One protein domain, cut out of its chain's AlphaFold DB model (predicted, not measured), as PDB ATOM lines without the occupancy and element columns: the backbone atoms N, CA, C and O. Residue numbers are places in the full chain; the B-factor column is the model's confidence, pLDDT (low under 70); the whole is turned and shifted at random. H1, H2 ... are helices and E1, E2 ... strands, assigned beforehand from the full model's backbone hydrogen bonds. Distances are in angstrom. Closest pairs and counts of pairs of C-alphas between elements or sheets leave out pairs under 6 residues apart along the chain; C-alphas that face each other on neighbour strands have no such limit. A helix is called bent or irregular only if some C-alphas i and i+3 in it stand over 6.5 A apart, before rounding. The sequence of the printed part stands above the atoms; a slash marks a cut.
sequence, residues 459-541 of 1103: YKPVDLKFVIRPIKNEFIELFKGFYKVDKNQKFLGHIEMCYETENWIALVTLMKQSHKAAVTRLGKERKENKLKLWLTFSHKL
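What this domain is: This is residues 459 to 541 of the 1103 residues of the protein "Midasin" of Papilio xuthus (UniProt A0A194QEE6). Four helices stand side by side in a flattened up-and-down bundle, each running against the one before it, with H1 and H3 in the middle and H2 and H4 to either side. The bundle is unevenly packed: H3 packs on H4 and on part of H2, while H1 only just meets H4. E1, a three-residue strand, lies beyond the beginning of H1, and the corner from H3 into H4, residues 524 to 529, sticks out at an end of the long axis. The printed part has 83 residues in the order E1, H1, H2, H3, H4; the class is mostly helix. It is compact, with a radius of gyration of the C-alphas of 13.4 A, and flat, spanning 40 by 33 by 17 A.

How they stand to each other: E1, residues 459 to 461, pairs with no named strand and is apart from H1, residues 464 to 480. H2, residues 485 to 500, is close to H1 but not clearly touching it, the closest C-alphas being those of Lys 465 and Tyr 499, 7.7 A apart; they run opposite ways at a shallow tilt of 2 degrees. H3, residues 504 to 525, forms a helical hairpin with H2, at a shallow tilt of 31 degrees; residues 495 to 499 of H2 touch residues 504 to 510 of H3, closest at the C-alphas of Cys 498 and Leu 507, 5.8 A apart. H3 is close to H1 but not clearly touching it, with the C-alphas of Phe 475 and Met 511 closest at 7.5 A. H4, residues 528 to 541, forms a second helical hairpin with H3, closest at the C-alphas of Leu 522 and Leu 531, 5.9 A apart, at a shallow tilt of 21 degrees. H4 only just touches H1, with 3 pairs of C-alphas within 8 A, through residues 471 to 478 of H1 alone; the closest C-alphas are those of Ile 471 and Leu 541, 7.7 A apart. H2 and H4 are apart. O i to N i+4 pairs are within hydrogen-bond range in 11 of 13 for H1, 10 of 12 for H2, 17 of 18 for H3 and 8 of 10 for H4.

Where its parts are: E1 begins at C-alpha 459, (146.163, 42.427, 111.325). H1 is 23.8 A long, with a kink of 26 degrees near residue 471, and only just irregular: C-alphas 467 and 470 are 6.6 A apart. H2, 20.5 A long, has a kink of 32 degrees near residue 492 and is irregular, with C-alphas 487 and 490 8.0 A apart. H3, the longest helix, measures 31.5 A and begins at C-alpha 504, (148.621, 56.697, 95.915). H4, 19.8 A long, ends at C-alpha 541, (158.498, 53.718, 102.028).

The domain as a whole: The C-alphas of Pro 461 and Glu 525 are the two farthest apart, at 41.5 A. The printed part has no cut, and its four links are tight. The mean pLDDT of the printed part is 81.9, and residues 525 to 528 are under 70.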
ATOM      1  N   TYR A 459     146.328  42.058 112.728       74.56
ATOM      2  CA  TYR A 459     146.163  42.427 111.325       74.56
ATOM      3  C   TYR A 459     144.682  42.576 110.988       74.56
ATOM      4  O   TYR A 459     143.928  41.605 111.022       74.56
ATOM      5  N   LYS A 460     144.266  43.795 110.636       72.94
ATOM      6  CA  LYS A 460     142.890  44.094 110.225       72.94
ATOM      7  C   LYS A 460     142.870  44.658 108.804       72.94
ATOM      8  O   LYS A 460     143.838  45.311 108.396       72.94
ATOM      9  N   PRO A 461     141.799  44.406 108.031       72.25
ATOM     10  CA  PRO A 461     141.630  45.052 106.741       72.25
ATOM     11  C   PRO A 461     141.434  46.553 106.969       72.25
ATOM     12  O   PRO A 461     140.596  46.972 107.767       72.25
ATOM     13  N   VAL A 462     142.232  47.368 106.289       70.44
ATOM     14  CA  VAL A 462     142.195  48.826 106.402       70.44
ATOM     15  C   VAL A 462     142.202  49.466 105.028       70.44
ATOM     16  O   VAL A 462     142.827  48.975 104.087       70.44
ATOM     17  N   ASP A 463     141.545  50.615 104.928       71.50
ATOM     18  CA  ASP A 463     141.708  51.489 103.775       71.50
ATOM     19  C   ASP A 463     143.164  52.001 103.731       71.50
ATOM     20  O   ASP A 463     143.726  52.448 104.740       71.50
ATOM     21  N   LEU A 464     143.775  51.934 102.544       75.31
ATOM     22  CA  LEU A 464     145.114  52.447 102.231       75.31
ATOM     23  C   LEU A 464     145.333  53.868 102.749       75.31
ATOM     24  O   LEU A 464     146.439  54.204 103.176       75.31
ATOM     25  N   LYS A 465     144.280  54.688 102.783       76.88
ATOM     26  CA  LYS A 465     144.308  56.037 103.350       76.88
ATOM     27  C   LYS A 465     144.818  56.055 104.793       76.88
ATOM     28  O   LYS A 465     145.644  56.904 105.138       76.88
ATOM     29  N   PHE A 466     144.401  55.100 105.629       74.19
ATOM     30  CA  PHE A 466     144.853  54.986 107.022       74.19
ATOM     31  C   PHE A 466     146.301  54.511 107.143       74.19
ATOM     32  O   PHE A 466     146.999  54.978 108.040       74.19
ATOM     33  N   VAL A 467     146.768  53.647 106.239       76.69
ATOM     34  CA  VAL A 467     148.164  53.167 106.208       76.69
ATOM     35  C   VAL A 467     149.113  54.278 105.751       76.69
ATOM     36  O   VAL A 467     150.194  54.471 106.310       76.69
ATOM     37  N   ILE A 468     148.689  55.060 104.758       82.06
ATOM     38  CA  ILE A 468     149.486  56.132 104.156       82.06
ATOM     39  C   ILE A 468     149.561  57.356 105.070       82.06
ATOM     40  O   ILE A 468     150.609  57.996 105.133       82.06
ATOM     41  N   ARG A 469     148.494  57.688 105.807       83.31
ATOM     42  CA  ARG A 469     148.434  58.865 106.693       83.31
ATOM     43  C   ARG A 469     149.620  59.003 107.667       83.31
ATOM     44  O   ARG A 469     150.224  60.077 107.672       83.31
ATOM     45  N   PRO A 470     149.983  57.997 108.488       83.19
ATOM     46  CA  PRO A 470     151.110  58.116 109.411       83.19
ATOM     47  C   PRO A 470     152.440  58.263 108.666       83.19
ATOM     48  O   PRO A 470     153.244  59.113 109.038       83.19
ATOM     49  N   ILE A 471     152.642  57.521 107.570       84.69
ATOM     50  CA  ILE A 471     153.868  57.584 106.757       84.69
ATOM     51  C   ILE A 471     153.999  58.955 106.076       84.69
ATOM     52  O   ILE A 471     155.086  59.533 106.038       84.69
ATOM     53  N   LYS A 472     152.888  59.519 105.585       87.56
ATOM     54  CA  LYS A 472     152.803  60.888 105.059       87.56
ATOM     55  C   LYS A 472     153.174  61.902 106.138       87.56
ATOM     56  O   LYS A 472     153.989  62.781 105.876       87.56
ATOM     57  N   ASN A 473     152.591  61.802 107.331       86.50
ATOM     58  CA  ASN A 473     152.859  62.742 108.419       86.50
ATOM     59  C   ASN A 473     154.324  62.678 108.872       86.50
ATOM     60  O   ASN A 473     154.965  63.718 108.986       86.50
ATOM     61  N   GLU A 474     154.873  61.471 109.041       86.44
ATOM     62  CA  GLU A 474     156.291  61.243 109.353       86.44
ATOM     63  C   GLU A 474     157.198  61.836 108.264       86.44
ATOM     64  O   GLU A 474     158.168  62.531 108.567       86.44
ATOM     65  N   PHE A 475     156.854  61.652 106.987       88.38
ATOM     66  CA  PHE A 475     157.572  62.283 105.882       88.38
ATOM     67  C   PHE A 475     157.483  63.807 105.917       88.38
ATOM     68  O   PHE A 475     158.492  64.463 105.683       88.38
ATOM     69  N   ILE A 476     156.312  64.388 106.191       86.00
ATOM     70  CA  ILE A 476     156.136  65.843 106.268       86.00
ATOM     71  C   ILE A 476     156.978  66.417 107.412       86.00
ATOM     72  O   ILE A 476     157.642  67.433 107.213       86.00
ATOM     73  N   GLU A 477     157.000  65.764 108.574       87.00
ATOM     74  CA  GLU A 477     157.865  66.120 109.707       87.00
ATOM     75  C   GLU A 477     159.353  66.064 109.316       87.00
ATOM     76  O   GLU A 477     160.080  67.053 109.453       87.00
ATOM     77  N   LEU A 478     159.805  64.950 108.725       85.38
ATOM     78  CA  LEU A 478     161.184  64.791 108.241       85.38
ATOM     79  C   LEU A 478     161.541  65.814 107.153       85.38
ATOM     80  O   LEU A 478     162.653  66.353 107.135       85.38
ATOM     81  N   PHE A 479     160.599  66.113 106.258       86.25
ATOM     82  CA  PHE A 479     160.757  67.076 105.178       86.25
ATOM     83  C   PHE A 479     160.883  68.496 105.730       86.25
ATOM     84  O   PHE A 479     161.820  69.193 105.351       86.25
ATOM     85  N   LYS A 480     160.016  68.911 106.665       85.38
ATOM     86  CA  LYS A 480     160.100  70.211 107.357       85.38
ATOM     87  C   LYS A 480     161.402  70.351 108.154       85.38
ATOM     88  O   LYS A 480     161.983  71.431 108.192       85.38
ATOM     89  N   GLY A 481     161.896  69.258 108.741       82.25
ATOM     90  CA  GLY A 481     163.154  69.226 109.498       82.25
ATOM     91  C   GLY A 481     164.441  69.273 108.654       82.25
ATOM     92  O   GLY A 481     165.538  69.426 109.214       82.25
ATOM     93  N   PHE A 482     164.348  69.124 107.325       81.81
ATOM     94  CA  PHE A 482     165.498  69.119 106.407       81.81
ATOM     95  C   PHE A 482     165.413  70.178 105.293       81.81
ATOM     96  O   PHE A 482     166.413  70.830 104.989       81.81
ATOM     97  N   TYR A 483     164.240  70.381 104.696       82.69
ATOM     98  CA  TYR A 483     163.987  71.349 103.630       82.69
ATOM     99  C   TYR A 483     163.284  72.601 104.173       82.69
ATOM    100  O   TYR A 483     162.417  72.523 105.037       82.69
ATOM    101  N   LYS A 484     163.610  73.781 103.626       80.88
ATOM    102  CA  LYS A 484     162.922  75.033 103.993       80.88
ATOM    103  C   LYS A 484     161.467  75.009 103.514       80.88
ATOM    104  O   LYS A 484     161.228  74.812 102.319       80.88
ATOM    105  N   VAL A 485     160.528  75.254 104.428       79.81
ATOM    106  CA  VAL A 485     159.077  75.188 104.172       79.81
ATOM    107  C   VAL A 485     158.629  76.272 103.190       79.81
ATOM    108  O   VAL A 485     157.935  75.957 102.225       79.81
ATOM    109  N   ASP A 486     159.110  77.507 103.350       76.19
ATOM    110  CA  ASP A 486     158.667  78.673 102.562       76.19
ATOM    111  C   ASP A 486     158.861  78.495 101.049       76.19
ATOM    112  O   ASP A 486     158.038  78.923 100.245       76.19
ATOM    113  N   LYS A 487     159.935  77.807 100.642       79.19
ATOM    114  CA  LYS A 487     160.234  77.549  99.222       79.19
ATOM    115  C   LYS A 487     159.476  76.351  98.646       79.19
ATOM    116  O   LYS A 487     159.406  76.214  97.430       79.19
ATOM    117  N   ASN A 488     158.928  75.483  99.498       84.56
ATOM    118  CA  ASN A 488     158.357  74.191  99.114       84.56
ATOM    119  C   ASN A 488     156.861  74.056  99.445       84.56
ATOM    120  O   ASN A 488     156.325  72.951  99.379       84.56
ATOM    121  N   GLN A 489     156.155  75.151  99.751       82.38
ATOM    122  CA  GLN A 489     154.711  75.109 100.026       82.38
ATOM    123  C   GLN A 489     153.898  74.487  98.883       82.38
ATOM    124  O   GLN A 489     153.025  73.665  99.141       82.38
ATOM    125  N   LYS A 490     154.219  74.799  97.617       83.75
ATOM    126  CA  LYS A 490     153.535  74.205  96.452       83.75
ATOM    127  C   LYS A 490     153.696  72.682  96.386       83.75
ATOM    128  O   LYS A 490     152.762  71.984  96.013       83.75
ATOM    129  N   PHE A 491     154.864  72.166  96.772       87.12
ATOM    130  CA  PHE A 491     155.131  70.728  96.816       87.12
ATOM    131  C   PHE A 491     154.353  70.041  97.945       87.12
ATOM    132  O   PHE A 491     153.735  69.006  97.713       87.12
ATOM    133  N   LEU A 492     154.320  70.644  99.141       85.12
ATOM    134  CA  LEU A 492     153.511  70.141 100.257       85.12
ATOM    135  C   LEU A 492     152.011  70.165  99.923       85.12
ATOM    136  O   LEU A 492     151.326  69.181 100.177       85.12
ATOM    137  N   GLY A 493     151.526  71.223  99.265       85.19
ATOM    138  CA  GLY A 493     150.150  71.293  98.766       85.19
ATOM    139  C   GLY A 493     149.832  70.209  97.731       85.19
ATOM    140  O   GLY A 493     148.754  69.627  97.769       85.19
ATOM    141  N   HIS A 494     150.779  69.867  96.851       87.25
ATOM    142  CA  HIS A 494     150.607  68.773  95.889       87.25
ATOM    143  C   HIS A 494     150.550  67.391  96.567       87.25
ATOM    144  O   HIS A 494     149.787  66.530  96.135       87.25
ATOM    145  N   ILE A 495     151.317  67.180  97.644       86.94
ATOM    146  CA  ILE A 495     151.232  65.974  98.488       86.94
ATOM    147  C   ILE A 495     149.864  65.885  99.175       86.94
ATOM    148  O   ILE A 495     149.260  64.815  99.182       86.94
ATOM    149  N   GLU A 496     149.376  66.997  99.729       86.75
ATOM    150  CA  GLU A 496     148.048  67.081 100.352       86.75
ATOM    151  C   GLU A 496     146.950  66.738  99.335       86.75
ATOM    152  O   GLU A 496     146.141  65.847  99.579       86.75
ATOM    153  N   MET A 497     147.003  67.353  98.150       87.50
ATOM    154  CA  MET A 497     146.059  67.119  97.058       87.50
ATOM    155  C   MET A 497     146.074  65.660  96.590       87.50
ATOM    156  O   MET A 497     145.016  65.048  96.497       87.50
ATOM    157  N   CYS A 498     147.253  65.067  96.355       86.25
ATOM    158  CA  CYS A 498     147.353  63.660  95.943       86.25
ATOM    159  C   CYS A 498     146.738  62.712  96.983       86.25
ATOM    160  O   CYS A 498     146.140  61.705  96.608       86.25
ATOM    161  N   TYR A 499     146.878  63.035  98.273       86.31
ATOM    162  CA  TYR A 499     146.295  62.269  99.371       86.31
ATOM    163  C   TYR A 499     144.768  62.428  99.453       86.31
ATOM    164  O   TYR A 499     144.073  61.446  99.704       86.31
ATOM    165  N   GLU A 500     144.231  63.629  99.222       86.00
ATOM    166  CA  GLU A 500     142.777  63.854  99.191       86.00
ATOM    167  C   GLU A 500     142.105  63.212  97.973       86.00
ATOM    168  O   GLU A 500     141.026  62.643  98.112       86.00
ATOM    169  N   THR A 501     142.761  63.238  96.807       84.19
ATOM    170  CA  THR A 501     142.278  62.600  95.568       84.19
ATOM    171  C   THR A 501     142.579  61.098  95.481       84.19
ATOM    172  O   THR A 501     142.332  60.494  94.443       84.19
ATOM    173  N   GLU A 502     143.174  60.510  96.525       82.25
ATOM    174  CA  GLU A 502     143.488  59.072  96.631       82.25
ATOM    175  C   GLU A 502     144.397  58.529  95.507       82.25
ATOM    176  O   GLU A 502     144.381  57.351  95.155       82.25
ATOM    177  N   ASN A 503     145.272  59.384  94.960       84.75
ATOM    178  CA  ASN A 503     146.256  58.999  93.949       84.75
ATOM    179  C   ASN A 503     147.564  58.517  94.607       84.75
ATOM    180  O   ASN A 503     148.570  59.232  94.680       84.75
ATOM    181  N   TRP A 504     147.541  57.279  95.108       85.50
ATOM    182  CA  TRP A 504     148.621  56.697  95.915       85.50
ATOM    183  C   TRP A 504     149.941  56.511  95.158       85.50
ATOM    184  O   TRP A 504     151.016  56.736  95.717       85.50
ATOM    185  N   ILE A 505     149.884  56.156  93.871       85.25
ATOM    186  CA  ILE A 505     151.078  55.914  93.045       85.25
ATOM    187  C   ILE A 505     151.868  57.216  92.851       85.25
ATOM    188  O   ILE A 505     153.094  57.239  93.021       85.25
ATOM    189  N   ALA A 506     151.176  58.315  92.536       85.75
ATOM    190  CA  ALA A 506     151.800  59.628  92.396       85.75
ATOM    191  C   ALA A 506     152.394  60.107  93.732       85.75
ATOM    192  O   ALA A 506     153.543  60.554  93.770       85.75
ATOM    193  N   LEU A 507     151.653  59.938  94.832       87.75
ATOM    194  CA  LEU A 507     152.083  60.316  96.179       87.75
ATOM    195  C   LEU A 507     153.398  59.627  96.586       87.75
ATOM    196  O   LEU A 507     154.370  60.302  96.933       87.75
ATOM    197  N   VAL A 508     153.464  58.294  96.487       87.25
ATOM    198  CA  VAL A 508     154.664  57.516  96.853       87.25
ATOM    199  C   VAL A 508     155.854  57.886  95.963       87.25
ATOM    200  O   VAL A 508     156.986  57.999  96.444       87.25
ATOM    201  N   THR A 509     155.612  58.150  94.676       87.94
ATOM    202  CA  THR A 509     156.661  58.570  93.736       87.94
ATOM    203  C   THR A 509     157.287  59.907  94.145       87.94
ATOM    204  O   THR A 509     158.516  60.026  94.175       87.94
ATOM    205  N   LEU A 510     156.468  60.892  94.531       87.69
ATOM    206  CA  LEU A 510     156.937  62.198  95.009       87.69
ATOM    207  C   LEU A 510     157.767  62.071  96.293       87.69
ATOM    208  O   LEU A 510     158.853  62.651  96.396       87.69
ATOM    209  N   MET A 511     157.297  61.267  97.252       88.25
ATOM    210  CA  MET A 511     158.018  61.004  98.502       88.25
ATOM    211  C   MET A 511     159.374  60.339  98.234       88.25
ATOM    212  O   MET A 511     160.387  60.730  98.816       88.25
ATOM    213  N   LYS A 512     159.433  59.389  97.292       88.12
ATOM    214  CA  LYS A 512     160.658  58.664  96.921       88.12
ATOM    215  C   LYS A 512     161.693  59.560  96.246       88.12
ATOM    216  O   LYS A 512     162.883  59.443  96.542       88.12
ATOM    217  N   GLN A 513     161.268  60.460  95.361       87.12
ATOM    218  CA  GLN A 513     162.165  61.426  94.715       87.12
ATOM    219  C   GLN A 513     162.794  62.375  95.742       87.12
ATOM    220  O   GLN A 513     164.015  62.544  95.772       87.12
ATOM    221  N   SER A 514     161.967  62.928  96.632       85.94
ATOM    222  CA  SER A 514     162.403  63.782  97.741       85.94
ATOM    223  C   SER A 514     163.373  63.062  98.686       85.94
ATOM    224  O   SER A 514     164.430  63.601  99.037       85.94
ATOM    225  N   HIS A 515     163.038  61.824  99.054       86.38
ATOM    226  CA  HIS A 515     163.845  60.982  99.924       86.38
ATOM    227  C   HIS A 515     165.222  60.683  99.318       86.38
ATOM    228  O   HIS A 515     166.241  60.897  99.977       86.38
ATOM    229  N   LYS A 516     165.277  60.262  98.044       85.88
ATOM    230  CA  LYS A 516     166.544  60.008  97.337       85.88
ATOM    231  C   LYS A 516     167.445  61.243  97.346       85.88
ATOM    232  O   LYS A 516     168.616  61.137  97.702       85.88
ATOM    233  N   ALA A 517     166.894  62.416  97.030       84.81
ATOM    234  CA  ALA A 517     167.648  63.668  97.053       84.81
ATOM    235  C   ALA A 517     168.194  64.007  98.457       84.81
ATOM    236  O   ALA A 517     169.331  64.476  98.578       84.81
ATOM    237  N   ALA A 518     167.423  63.730  99.515       82.38
ATOM    238  CA  ALA A 518     167.838  63.953 100.899       82.38
ATOM    239  C   ALA A 518     168.977  63.011 101.320       82.38
ATOM    240  O   ALA A 518     169.989  63.479 101.846       82.38
ATOM    241  N   VAL A 519     168.865  61.708 101.035       83.88
ATOM    242  CA  VAL A 519     169.896  60.708 101.368       83.88
ATOM    243  C   VAL A 519     171.204  60.990 100.628       83.88
ATOM    244  O   VAL A 519     172.267  60.955 101.241       83.88
ATOM    245  N   THR A 520     171.151  61.350  99.339       84.12
ATOM    246  CA  THR A 520     172.361  61.694  98.572       84.12
ATOM    247  C   THR A 520     173.068  62.938  99.121       84.12
ATOM    248  O   THR A 520     174.297  62.987  99.127       84.12
ATOM    249  N   ARG A 521     172.327  63.945  99.611       81.12
ATOM    250  CA  ARG A 521     172.917  65.124 100.274       81.12
ATOM    251  C   ARG A 521     173.499  64.787 101.645       81.12
ATOM    252  O   ARG A 521     174.635  65.153 101.928       81.12
ATOM    253  N   LEU A 522     172.752  64.065 102.478       78.88
ATOM    254  CA  LEU A 522     173.174  63.702 103.834       78.88
ATOM    255  C   LEU A 522     174.370  62.741 103.841       78.88
ATOM    256  O   LEU A 522     175.234  62.863 104.707       78.88
ATOM    257  N   GLY A 523     174.462  61.846 102.852       73.19
ATOM    258  CA  GLY A 523     175.621  60.972 102.656       73.19
ATOM    259  C   GLY A 523     176.908  61.743 102.344       73.19
ATOM    260  O   GLY A 523     177.988  61.310 102.733       73.19
ATOM    261  N   LYS A 524     176.801  62.925 101.716       74.12
ATOM    262  CA  LYS A 524     177.937  63.839 101.502       74.12
ATOM    263  C   LYS A 524     178.282  64.665 102.750       74.12
ATOM    264  O   LYS A 524     179.441  65.014 102.932       74.12
ATOM    265  N   GLU A 525     177.306  64.954 103.615       67.06
ATOM    266  CA  GLU A 525     177.466  65.799 104.813       67.06
ATOM    267  C   GLU A 525     177.861  65.046 106.107       67.06
ATOM    268  O   GLU A 525     178.056  65.696 107.132       67.06
ATOM    269  N   ARG A 526     177.972  63.703 106.104       59.75
ATOM    270  CA  ARG A 526     178.351  62.858 107.272       59.75
ATOM    271  C   ARG A 526     177.553  63.122 108.572       59.75
ATOM    272  O   ARG A 526     178.057  62.929 109.674       59.75
ATOM    273  N   LYS A 527     176.279  63.523 108.484       63.97
ATOM    274  CA  LYS A 527     175.385  63.655 109.659       63.97
ATOM    275  C   LYS A 527     174.696  62.324 109.975       63.97
ATOM    276  O   LYS A 527     173.577  62.088 109.519       63.97
ATOM    277  N   GLU A 528     175.344  61.478 110.776       69.50
ATOM    278  CA  GLU A 528     174.910  60.095 111.056       69.50
ATOM    279  C   GLU A 528     173.479  59.979 111.610       69.50
ATOM    280  O   GLU A 528     172.698  59.172 111.108       69.50
ATOM    281  N   ASN A 529     173.074  60.827 112.563       73.69
ATOM    282  CA  ASN A 529     171.748  60.718 113.193       73.69
ATOM    283  C   ASN A 529     170.584  61.019 112.230       73.69
ATOM    284  O   ASN A 529     169.598  60.280 112.194       73.69
ATOM    285  N   LYS A 530     170.694  62.078 111.411       74.19
ATOM    286  CA  LYS A 530     169.664  62.408 110.405       74.19
ATOM    287  C   LYS A 530     169.673  61.403 109.254       74.19
ATOM    288  O   LYS A 530     168.608  61.036 108.771       74.19
ATOM    289  N   LEU A 531     170.852  60.930 108.842       78.19
ATOM    290  CA  LEU A 531     170.980  59.892 107.820       78.19
ATOM    291  C   LEU A 531     170.291  58.591 108.265       78.19
ATOM    292  O   LEU A 531     169.532  58.019 107.489       78.19
ATOM    293  N   LYS A 532     170.487  58.171 109.522       81.38
ATOM    294  CA  LYS A 532     169.856  56.973 110.093       81.38
ATOM    295  C   LYS A 532     168.327  57.065 110.075       81.38
ATOM    296  O   LYS A 532     167.686  56.128 109.623       81.38
ATOM    297  N   LEU A 533     167.749  58.207 110.467       81.75
ATOM    298  CA  LEU A 533     166.296  58.450 110.411       81.75
ATOM    299  C   LEU A 533     165.729  58.309 108.990       81.75
ATOM    300  O   LEU A 533     164.746  57.600 108.779       81.75
ATOM    301  N   TRP A 534     166.375  58.938 108.003       83.25
ATOM    302  CA  TRP A 534     165.954  58.826 106.605       83.25
ATOM    303  C   TRP A 534     166.130  57.399 106.059       83.25
ATOM    304  O   TRP A 534     165.266  56.931 105.322       83.25
ATOM    305  N   LEU A 535     167.194  56.680 106.432       83.75
ATOM    306  CA  LEU A 535     167.396  55.278 106.043       83.75
ATOM    307  C   LEU A 535     166.322  54.354 106.635       83.75
ATOM    308  O   LEU A 535     165.770  53.535 105.905       83.75
ATOM    309  N   THR A 536     165.954  54.522 107.908       83.19
ATOM    310  CA  THR A 536     164.840  53.774 108.519       83.19
ATOM    311  C   THR A 536     163.522  54.051 107.790       83.19
ATOM    312  O   THR A 536     162.756  53.127 107.512       83.19
ATOM    313  N   PHE A 537     163.278  55.307 107.402       85.62
ATOM    314  CA  PHE A 537     162.103  55.682 106.614       85.62
ATOM    315  C   PHE A 537     162.097  55.049 105.207       85.62
ATOM    316  O   PHE A 537     161.034  54.692 104.704       85.62
ATOM    317  N   SER A 538     163.266  54.835 104.588       84.12
ATOM    318  CA  SER A 538     163.395  54.167 103.278       84.12
ATOM    319  C   SER A 538     162.771  52.768 103.265       84.12
ATOM    320  O   SER A 538     162.068  52.402 102.318       84.12
ATOM    321  N   HIS A 539     162.976  51.997 104.338       81.88
ATOM    322  CA  HIS A 539     162.389  50.664 104.479       81.88
ATOM    323  C   HIS A 539     160.857  50.729 104.531       81.88
ATOM    324  O   HIS A 539     160.193  50.007 103.787       81.88
ATOM    325  N   LYS A 540     160.295  51.655 105.325       82.62
ATOM    326  CA  LYS A 540     158.841  51.890 105.394       82.62
ATOM    327  C   LYS A 540     158.267  52.310 104.038       82.62
ATOM    328  O   LYS A 540     157.244  51.785 103.616       82.62
ATOM    329  N   LEU A 541     158.943  53.218 103.332       84.94
ATOM    330  CA  LEU A 541     158.498  53.718 102.028       84.94
ATOM    331  C   LEU A 541     158.535  52.628 100.944       84.94
ATOM    332  O   LEU A 541     157.646  52.571 100.099       84.94
TER     333      LEU A 541